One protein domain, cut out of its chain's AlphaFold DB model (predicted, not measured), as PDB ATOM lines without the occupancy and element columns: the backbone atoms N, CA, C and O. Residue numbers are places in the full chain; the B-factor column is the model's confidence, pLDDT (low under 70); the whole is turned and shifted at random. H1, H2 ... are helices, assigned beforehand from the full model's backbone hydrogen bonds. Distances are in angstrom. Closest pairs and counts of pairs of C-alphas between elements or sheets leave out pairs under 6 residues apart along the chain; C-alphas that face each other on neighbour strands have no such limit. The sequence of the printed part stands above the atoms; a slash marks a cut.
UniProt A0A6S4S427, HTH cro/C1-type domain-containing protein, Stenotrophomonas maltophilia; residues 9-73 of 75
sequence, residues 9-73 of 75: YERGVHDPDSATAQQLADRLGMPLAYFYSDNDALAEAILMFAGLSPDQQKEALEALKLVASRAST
ATOM      1  N   TYR A   9      78.581  26.826  47.021       53.62
ATOM      2  CA  TYR A   9      79.436  25.688  46.659       53.62
ATOM      3  C   TYR A   9      80.539  26.045  45.650       53.62
ATOM      4  O   TYR A   9      81.557  25.361  45.600       53.62
ATOM      5  N   GLU A  10      80.388  27.141  44.900       55.09
ATOM      6  CA  GLU A  10      81.413  27.637  43.969       55.09
ATOM      7  C   GLU A  10      82.552  28.380  44.694       55.09
ATOM      8  O   GLU A  10      83.609  28.626  44.120       55.09
ATOM      9  N   ARG A  11      82.371  28.700  45.986       54.84
ATOM     10  CA  ARG A  11      83.279  29.522  46.802       54.84
ATOM     11  C   ARG A  11      84.223  28.725  47.698       54.84
ATOM     12  O   ARG A  11      84.498  29.110  48.839       54.84
ATOM     13  N   GLY A  12      84.770  27.630  47.191       49.34
ATOM     14  CA  GLY A  12      85.987  27.091  47.783       49.34
ATOM     15  C   GLY A  12      87.091  28.149  47.702       49.34
ATOM     16  O   GLY A  12      87.646  28.356  46.634       49.34
ATOM     17  N   VAL A  13      87.425  28.779  48.834       49.28
ATOM     18  CA  VAL A  13      88.645  29.583  49.036       49.28
ATOM     19  C   VAL A  13      88.651  30.943  48.316       49.28
ATOM     20  O   VAL A  13      89.261  31.070  47.269       49.28
ATOM     21  N   HIS A  14      88.020  31.976  48.892       50.50
ATOM     22  CA  HIS A  14      88.533  33.362  48.953       50.50
ATOM     23  C   HIS A  14      87.504  34.295  49.640       50.50
ATOM     24  O   HIS A  14      86.314  34.300  49.324       50.50
ATOM     25  N   ASP A  15      87.984  35.111  50.582       51.03
ATOM     26  CA  ASP A  15      87.233  36.068  51.419       51.03
ATOM     27  C   ASP A  15      86.790  37.429  50.781       51.03
ATOM     28  O   ASP A  15      86.096  38.187  51.455       51.03
ATOM     29  N   PRO A  16      87.103  37.816  49.516       52.41
ATOM     30  CA  PRO A  16      86.694  39.112  48.951       52.41
ATOM     31  C   PRO A  16      85.265  39.131  48.368       52.41
ATOM     32  O   PRO A  16      84.777  40.175  47.929       52.41
ATOM     33  N   ASP A  17      84.573  37.990  48.349       66.81
ATOM     34  CA  ASP A  17      83.276  37.863  47.680       66.81
ATOM     35  C   ASP A  17      82.100  38.406  48.522       66.81
ATOM     36  O   ASP A  17      81.116  38.906  47.982       66.81
ATOM     37  N   SER A  18      82.224  38.431  49.856       71.69
ATOM     38  CA  SER A  18      81.193  39.012  50.735       71.69
ATOM     39  C   SER A  18      81.063  40.531  50.559       71.69
ATOM     40  O   SER A  18      79.951  41.037  50.418       71.69
ATOM     41  N   ALA A  19      82.187  41.252  50.491       81.81
ATOM     42  CA  ALA A  19      82.206  42.700  50.278       81.81
ATOM     43  C   ALA A  19      81.699  43.085  48.881       81.81
ATOM     44  O   ALA A  19      80.967  44.060  48.731       81.81
ATOM     45  N   THR A  20      82.047  42.295  47.862       83.88
ATOM     46  CA  THR A  20      81.585  42.513  46.485       83.88
ATOM     47  C   THR A  20      80.077  42.282  46.367       83.88
ATOM     48  O   THR A  20      79.364  43.122  45.819       83.88
ATOM     49  N   ALA A  21      79.565  41.193  46.948       84.94
ATOM     50  CA  ALA A  21      78.131  40.920  46.996       84.94
ATOM     51  C   ALA A  21      77.361  42.006  47.764       84.94
ATOM     52  O   ALA A  21      76.282  42.406  47.332       84.94
ATOM     53  N   GLN A  22      77.929  42.531  48.857       87.56
ATOM     54  CA  GLN A  22      77.345  43.653  49.594       87.56
ATOM     55  C   GLN A  22      77.264  44.918  48.732       87.56
ATOM     56  O   GLN A  22      76.207  45.531  48.655       87.56
ATOM     57  N   GLN A  23      78.330  45.267  48.005       89.81
ATOM     58  CA  GLN A  23      78.307  46.419  47.095       89.81
ATOM     59  C   GLN A  23      77.273  46.263  45.972       89.81
ATOM     60  O   GLN A  23      76.623  47.239  45.593       89.81
ATOM     61  N   LEU A  24      77.098  45.050  45.432       87.56
ATOM     62  CA  LEU A  24      76.036  44.777  44.461       87.56
ATOM     63  C   LEU A  24      74.648  44.940  45.081       87.56
ATOM     64  O   LEU A  24      73.786  45.563  44.463       87.56
ATOM     65  N   ALA A  25      74.441  44.400  46.281       90.88
ATOM     66  CA  ALA A  25      73.188  44.505  47.016       90.88
ATOM     67  C   ALA A  25      72.798  45.970  47.244       90.88
ATOM     68  O   ALA A  25      71.694  46.375  46.877       90.88
ATOM     69  N   ASP A  26      73.744  46.783  47.718       90.88
ATOM     70  CA  ASP A  26      73.547  48.212  47.950       90.88
ATOM     71  C   ASP A  26      73.230  48.956  46.644       90.88
ATOM     72  O   ASP A  26      72.305  49.767  46.586       90.88
ATOM     73  N   ARG A  27      73.955  48.649  45.557       92.50
ATOM     74  CA  ARG A  27      73.754  49.287  44.245       92.50
ATOM     75  C   ARG A  27      72.416  48.926  43.601       92.50
ATOM     76  O   ARG A  27      71.857  49.743  42.871       92.50
ATOM     77  N   LEU A  28      71.936  47.705  43.819       89.62
ATOM     78  CA  LEU A  28      70.684  47.199  43.255       89.62
ATOM     79  C   LEU A  28      69.483  47.418  44.187       89.62
ATOM     80  O   LEU A  28      68.356  47.148  43.777       89.62
ATOM     81  N   GLY A  29      69.703  47.908  45.412       90.06
ATOM     82  CA  GLY A  29      68.653  48.083  46.417       90.06
ATOM     83  C   GLY A  29      68.010  46.761  46.840       90.06
ATOM     84  O   GLY A  29      66.824  46.725  47.161       90.06
ATOM     85  N   MET A  30      68.768  45.664  46.790       92.00
ATOM     86  CA  MET A  30      68.289  44.313  47.081       92.00
ATOM     87  C   MET A  30      68.912  43.787  48.376       92.00
ATOM     88  O   MET A  30      70.052  44.127  48.685       92.00
ATOM     89  N   PRO A  31      68.227  42.912  49.131       93.75
ATOM     90  CA  PRO A  31      68.823  42.271  50.299       93.75
ATOM     91  C   PRO A  31      70.029  41.419  49.904       93.75
ATOM     92  O   PRO A  31      69.935  40.628  48.968       93.75
ATOM     93  N   LEU A  32      71.120  41.477  50.676       91.31
ATOM     94  CA  LEU A  32      72.289  40.610  50.459       91.31
ATOM     95  C   LEU A  32      71.890  39.128  50.362       91.31
ATOM     96  O   LEU A  32      72.395  38.396  49.514       91.31
ATOM     97  N   ALA A  33      70.942  38.701  51.203       91.19
ATOM     98  CA  ALA A  33      70.440  37.331  51.243       91.19
ATOM     99  C   ALA A  33      69.869  36.843  49.897       91.19
ATOM    100  O   ALA A  33      69.918  35.647  49.624       91.19
ATOM    101  N   TYR A  34      69.386  37.744  49.032       91.31
ATOM    102  CA  TYR A  34      68.903  37.399  47.695       91.31
ATOM    103  C   TYR A  34      69.988  36.712  46.860       91.31
ATOM    104  O   TYR A  34      69.742  35.655  46.275       91.31
ATOM    105  N   PHE A  35      71.205  37.262  46.869       87.50
ATOM    106  CA  PHE A  35      72.332  36.739  46.095       87.50
ATOM    107  C   PHE A  35      72.800  35.372  46.584       87.50
ATOM    108  O   PHE A  35      73.383  34.644  45.798       87.50
ATOM    109  N   TYR A  36      72.513  35.010  47.835       86.19
ATOM    110  CA  TYR A  36      72.935  33.747  48.451       86.19
ATOM    111  C   TYR A  36      71.797  32.751  48.671       86.19
ATOM    112  O   TYR A  36      71.986  31.746  49.353       86.19
ATOM    113  N   SER A  37      70.604  33.038  48.158       89.12
ATOM    114  CA  SER A  37      69.479  32.106  48.221       89.12
ATOM    115  C   SER A  37      69.808  30.819  47.457       89.12
ATOM    116  O   SER A  37      70.580  30.864  46.501       89.12
ATOM    117  N   ASP A  38      69.216  29.684  47.846       85.12
ATOM    118  CA  ASP A  38      69.486  28.364  47.242       85.12
ATOM    119  C   ASP A  38      68.570  28.026  46.054       85.12
ATOM    120  O   ASP A  38      69.010  27.420  45.077       85.12
ATOM    121  N   ASN A  39      67.329  28.529  46.025       89.06
ATOM    122  CA  ASN A  39      66.415  28.389  44.881       89.06
ATOM    123  C   ASN A  39      65.601  29.667  44.601       89.06
ATOM    124  O   ASN A  39      65.619  30.613  45.389       89.06
ATOM    125  N   ASP A  40      64.906  29.687  43.459       90.12
ATOM    126  CA  ASP A  40      64.184  30.874  42.984       90.12
ATOM    127  C   ASP A  40      63.019  31.244  43.902       90.12
ATOM    128  O   ASP A  40      62.813  32.424  44.170       90.12
ATOM    129  N   ALA A  41      62.322  30.250  44.464       93.06
ATOM    130  CA  ALA A  41      61.227  30.488  45.400       93.06
ATOM    131  C   ALA A  41      61.712  31.205  46.672       93.06
ATOM    132  O   ALA A  41      61.069  32.137  47.152       93.06
ATOM    133  N   LEU A  42      62.875  30.815  47.200       92.88
ATOM    134  CA  LEU A  42      63.493  31.485  48.340       92.88
ATOM    135  C   LEU A  42      63.975  32.895  47.972       92.88
ATOM    136  O   LEU A  42      63.797  33.827  48.756       92.88
ATOM    137  N   ALA A  43      64.560  33.065  46.787       92.00
ATOM    138  CA  ALA A  43      65.003  34.365  46.294       92.00
ATOM    139  C   ALA A  43      63.828  35.353  46.183       92.00
ATOM    140  O   ALA A  43      63.913  36.487  46.656       92.00
ATOM    141  N   GLU A  44      62.714  34.904  45.606       94.12
ATOM    142  CA  GLU A  44      61.485  35.683  45.469       94.12
ATOM    143  C   GLU A  44      60.872  36.012  46.834       94.12
ATOM    144  O   GLU A  44      60.525  37.167  47.085       94.12
ATOM    145  N   ALA A  45      60.828  35.043  47.754       95.44
ATOM    146  CA  ALA A  45      60.361  35.271  49.116       95.44
ATOM    147  C   ALA A  45      61.188  36.351  49.833       95.44
ATOM    148  O   ALA A  45      60.615  37.237  50.462       95.44
ATOM    149  N   ILE A  46      62.520  36.327  49.697       95.62
ATOM    150  CA  ILE A  46      63.413  37.343  50.275       95.62
ATOM    151  C   ILE A  46      63.119  38.733  49.697       95.62
ATOM    152  O   ILE A  46      63.014  39.692  50.463       95.62
ATOM    153  N   LEU A  47      62.975  38.855  48.372       94.81
ATOM    154  CA  LEU A  47      62.680  40.141  47.730       94.81
ATOM    155  C   LEU A  47      61.327  40.699  48.166       94.81
ATOM    156  O   LEU A  47      61.242  41.869  48.535       94.81
ATOM    157  N   MET A  48      60.282  39.869  48.151       96.06
ATOM    158  CA  MET A  48      58.948  40.303  48.554       96.06
ATOM    159  C   MET A  48      58.922  40.703  50.026       96.06
ATOM    160  O   MET A  48      58.439  41.783  50.353       96.06
ATOM    161  N   PHE A  49      59.500  39.884  50.906       96.62
ATOM    162  CA  PHE A  49      59.517  40.142  52.345       96.62
ATOM    163  C   PHE A  49      60.273  41.429  52.703       96.62
ATOM    164  O   PHE A  49      59.851  42.175  53.588       96.62
ATOM    165  N   ALA A  50      61.364  41.730  51.994       94.69
ATOM    166  CA  ALA A  50      62.137  42.951  52.204       94.69
ATOM    167  C   ALA A  50      61.379  44.238  51.835       94.69
ATOM    168  O   ALA A  50      61.689  45.293  52.382       94.69
ATOM    169  N   GLY A  51      60.388  44.160  50.941       94.12
ATOM    170  CA  GLY A  51      59.548  45.298  50.555       94.12
ATOM    171  C   GLY A  51      58.363  45.572  51.491       94.12
ATOM    172  O   GLY A  51      57.673  46.573  51.314       94.12
ATOM    173  N   LEU A  52      58.100  44.694  52.463       97.12
ATOM    174  CA  LEU A  52      56.960  44.800  53.375       97.12
ATOM    175  C   LEU A  52      57.238  45.734  54.560       97.12
ATOM    176  O   LEU A  52      58.368  45.853  55.036       97.12
ATOM    177  N   SER A  53      56.178  46.342  55.099       97.94
ATOM    178  CA  SER A  53      56.250  47.047  56.382       97.94
ATOM    179  C   SER A  53      56.501  46.074  57.547       97.94
ATOM    180  O   SER A  53      56.209  44.881  57.424       97.94
ATOM    181  N   PRO A  54      56.968  46.546  58.719       97.38
ATOM    182  CA  PRO A  54      57.212  45.671  59.867       97.38
ATOM    183  C   PRO A  54      55.991  44.853  60.314       97.38
ATOM    184  O   PRO A  54      56.145  43.726  60.779       97.38
ATOM    185  N   ASP A  55      54.776  45.388  60.175       97.81
ATOM    186  CA  ASP A  55      53.558  44.656  60.535       97.81
ATOM    187  C   ASP A  55      53.171  43.627  59.468       97.81
ATOM    188  O   ASP A  55      52.823  42.497  59.807       97.81
ATOM    189  N   GLN A  56      53.350  43.958  58.187       97.88
ATOM    190  CA  GLN A  56      53.163  43.009  57.084       97.88
ATOM    191  C   GLN A  56      54.192  41.869  57.121       97.88
ATOM    192  O   GLN A  56      53.867  40.731  56.798       97.88
ATOM    193  N   GLN A  57      55.426  42.142  57.556       97.94
ATOM    194  CA  GLN A  57      56.446  41.114  57.769       97.94
ATOM    195  C   GLN A  57      56.032  40.114  58.854       97.94
ATOM    196  O   GLN A  57      56.210  38.908  58.675       97.94
ATOM    197  N   LYS A  58      55.446  40.587  59.963       97.88
ATOM    198  CA  LYS A  58      54.904  39.698  61.006       97.88
ATOM    199  C   LYS A  58      53.781  38.831  60.446       97.88
ATOM    200  O   LYS A  58      53.803  37.623  60.645       97.88
ATOM    201  N   GLU A  59      52.840  39.432  59.719       97.88
ATOM    202  CA  GLU A  59      51.722  38.711  59.103       97.88
ATOM    203  C   GLU A  59      52.203  37.636  58.116       97.88
ATOM    204  O   GLU A  59      51.790  36.480  58.204       97.88
ATOM    205  N   ALA A  60      53.143  37.981  57.231       97.50
ATOM    206  CA  ALA A  60      53.741  37.040  56.287       97.50
ATOM    207  C   ALA A  60      54.453  35.878  57.001       97.50
ATOM    208  O   ALA A  60      54.336  34.724  56.585       97.50
ATOM    209  N   LEU A  61      55.156  36.159  58.102       97.06
ATOM    210  CA  LEU A  61      55.823  35.127  58.890       97.06
ATOM    211  C   LEU A  61      54.822  34.184  59.574       97.06
ATOM    212  O   LEU A  61      55.040  32.972  59.584       97.06
ATOM    213  N   GLU A  62      53.718  34.703  60.112       97.50
ATOM    214  CA  GLU A  62      52.648  33.873  60.683       97.50
ATOM    215  C   GLU A  62      51.980  32.991  59.618       97.50
ATOM    216  O   GLU A  62      51.754  31.802  59.851       97.50
ATOM    217  N   ALA A  63      51.743  33.523  58.415       96.38
ATOM    218  CA  ALA A  63      51.222  32.737  57.298       96.38
ATOM    219  C   ALA A  63      52.167  31.580  56.920       96.38
ATOM    220  O   ALA A  63      51.717  30.446  56.744       96.38
ATOM    221  N   LEU A  64      53.480  31.830  56.861       95.38
ATOM    222  CA  LEU A  64      54.482  30.792  56.600       95.38
ATOM    223  C   LEU A  64      54.504  29.714  57.692       95.38
ATOM    224  O   LEU A  64      54.558  28.526  57.372       95.38
ATOM    225  N   LYS A  65      54.403  30.097  58.973       96.12
ATOM    226  CA  LYS A  65      54.312  29.143  60.093       96.12
ATOM    227  C   LYS A  65      53.086  28.239  59.974       96.12
ATOM    228  O   LYS A  65      53.204  27.037  60.199       96.12
ATOM    229  N   LEU A  66      51.936  28.793  59.581       95.50
ATOM    230  CA  LEU A  66      50.708  28.022  59.377       95.50
ATOM    231  C   LEU A  66      50.840  27.012  58.226       95.50
ATOM    232  O   LEU A  66      50.329  25.896  58.316       95.50
ATOM    233  N   VAL A  67      51.517  27.387  57.138       94.94
ATOM    234  CA  VAL A  67      51.809  26.462  56.032       94.94
ATOM    235  C   VAL A  67      52.743  25.345  56.504       94.94
ATOM    236  O   VAL A  67      52.460  24.172  56.260       94.94
ATOM    237  N   ALA A  68      53.800  25.685  57.242       92.75
ATOM    238  CA  ALA A  68      54.750  24.712  57.775       92.75
ATOM    239  C   ALA A  68      54.098  23.724  58.761       92.75
ATOM    240  O   ALA A  68      54.370  22.529  58.692       92.75
ATOM    241  N   SER A  69      53.188  24.185  59.627       92.88
ATOM    242  CA  SER A  69      52.491  23.312  60.585       92.88
ATOM    243  C   SER A  69      51.501  22.346  59.926       92.88
ATOM    244  O   SER A  69      51.200  21.288  60.473       92.88
ATOM    245  N   ARG A  70      50.962  22.702  58.751       88.75
ATOM    246  CA  ARG A  70      50.106  21.802  57.961       88.75
ATOM    247  C   ARG A  70      50.918  20.687  57.312       88.75
ATOM    248  O   ARG A  70      50.441  19.561  57.254       88.75
ATOM    249  N   ALA A  71      52.138  20.990  56.873       77.75
ATOM    250  CA  ALA A  71      53.039  20.011  56.273       77.75
ATOM    251  C   ALA A  71      53.524  18.948  57.276       77.75
ATOM    252  O   ALA A  71      53.783  17.822  56.879       77.75
ATOM    253  N   SER A  72      53.595  19.267  58.572       63.22
ATOM    254  CA  SER A  72      54.017  18.329  59.625       63.22
ATOM    255  C   SER A  72      52.894  17.463  60.215       63.22
ATOM    256  O   SER A  72      53.171  16.612  61.052       63.22
ATOM    257  N   THR A  73      51.636  17.674  59.812       59.50
ATOM    258  CA  THR A  73      50.473  16.892  60.296       59.50
ATOM    259  C   THR A  73      50.045  15.805  59.292       59.50
ATOM    260  O   THR A  73      49.048  15.121  59.500       59.50
TER     261      THR A  73
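AT A GLANCE: This is residues 9 to 73 of the 75 residues of the protein "HTH cro/C1-type domain-containing protein" of Stenotrophomonas maltophilia (UniProt A0A6S4S427). Four helices follow one another in a row along the longest axis, an open zigzag in which the two ends of the row, H1 and H4, stay far from each other. H3 and the long H4 make a V that opens away from the link between them, the short H2 sits between H1 and H3, and residues 9 to 17 at one end of the row and residues 62 to 73 at the other stick out free. The printed part has 65 residues with four named helices, in the order H1, H2, H3, H4, and no named strand; the class is all helix. The whole is loose, with a radius of gyration of the C-alphas of 15.0 A, and elongated, spanning 42 by 28 by 16 A.

HOW THE PARTS SIT: The printed part opens with residues 9 to 17, which stand free; residue 17 belongs to H1, residues 17 to 28. A tight link of 3 residues leads to H2, residues 32 to 35. H1 touches H2 with residues 21 to 25 alone; the closest C-alphas are those of Ala 25 and Leu 32, 5.3 A apart. After a tight link of 4 residues comes H3, residues 40 to 50. H2 and H3 touch, and their closest C-alphas, those of Tyr 34 and Ala 43, are 5.1 A apart. A third tight link, of 3 residues, leads to H4, residues 54 to 71. H3 and H4 are close but not clearly touching, with 2 pairs of C-alphas within 8 A; the closest are those of Phe 49 and Gln 57, 6.3 A apart. They run opposite ways at a shallow tilt of 33 degrees, only just short of steep. H1 is apart from H3 and from H4, and H2 is apart from H4. In H1, H3 and H4 every O i to N i+4 pair is within hydrogen-bond range; H2 is too short for such a pair, and its 1 pair of O i and N i+3 is within range.

IN THESE COORDINATES: H1 begins at C-alpha 17, at (83.276, 37.863, 47.680), and measures 16.3 A from first to last C-alpha. H2 has 4 residues, Leu 32 to Phe 35. H3, Asp 40 to Ala 50, measures 15.3 A, from C-alpha 40 at (64.184, 30.874, 42.984). H4, the longest helix with 18 residues, measures 26.2 A and ends at C-alpha 71, at (53.039, 20.011, 56.273).

THE WHOLE: The two C-alphas farthest apart, those of Pro 16 and Thr 73, are 44.0 A apart. Without the stretches that stand free, the body has 44 residues and spans 33 by 21 by 13 A. The printed part has no cut, and none of its links between helices is long. The mean pLDDT of the printed part is 85.8; the model's confidence is low, under 70, at residues 9 to 17 and 72 to 73.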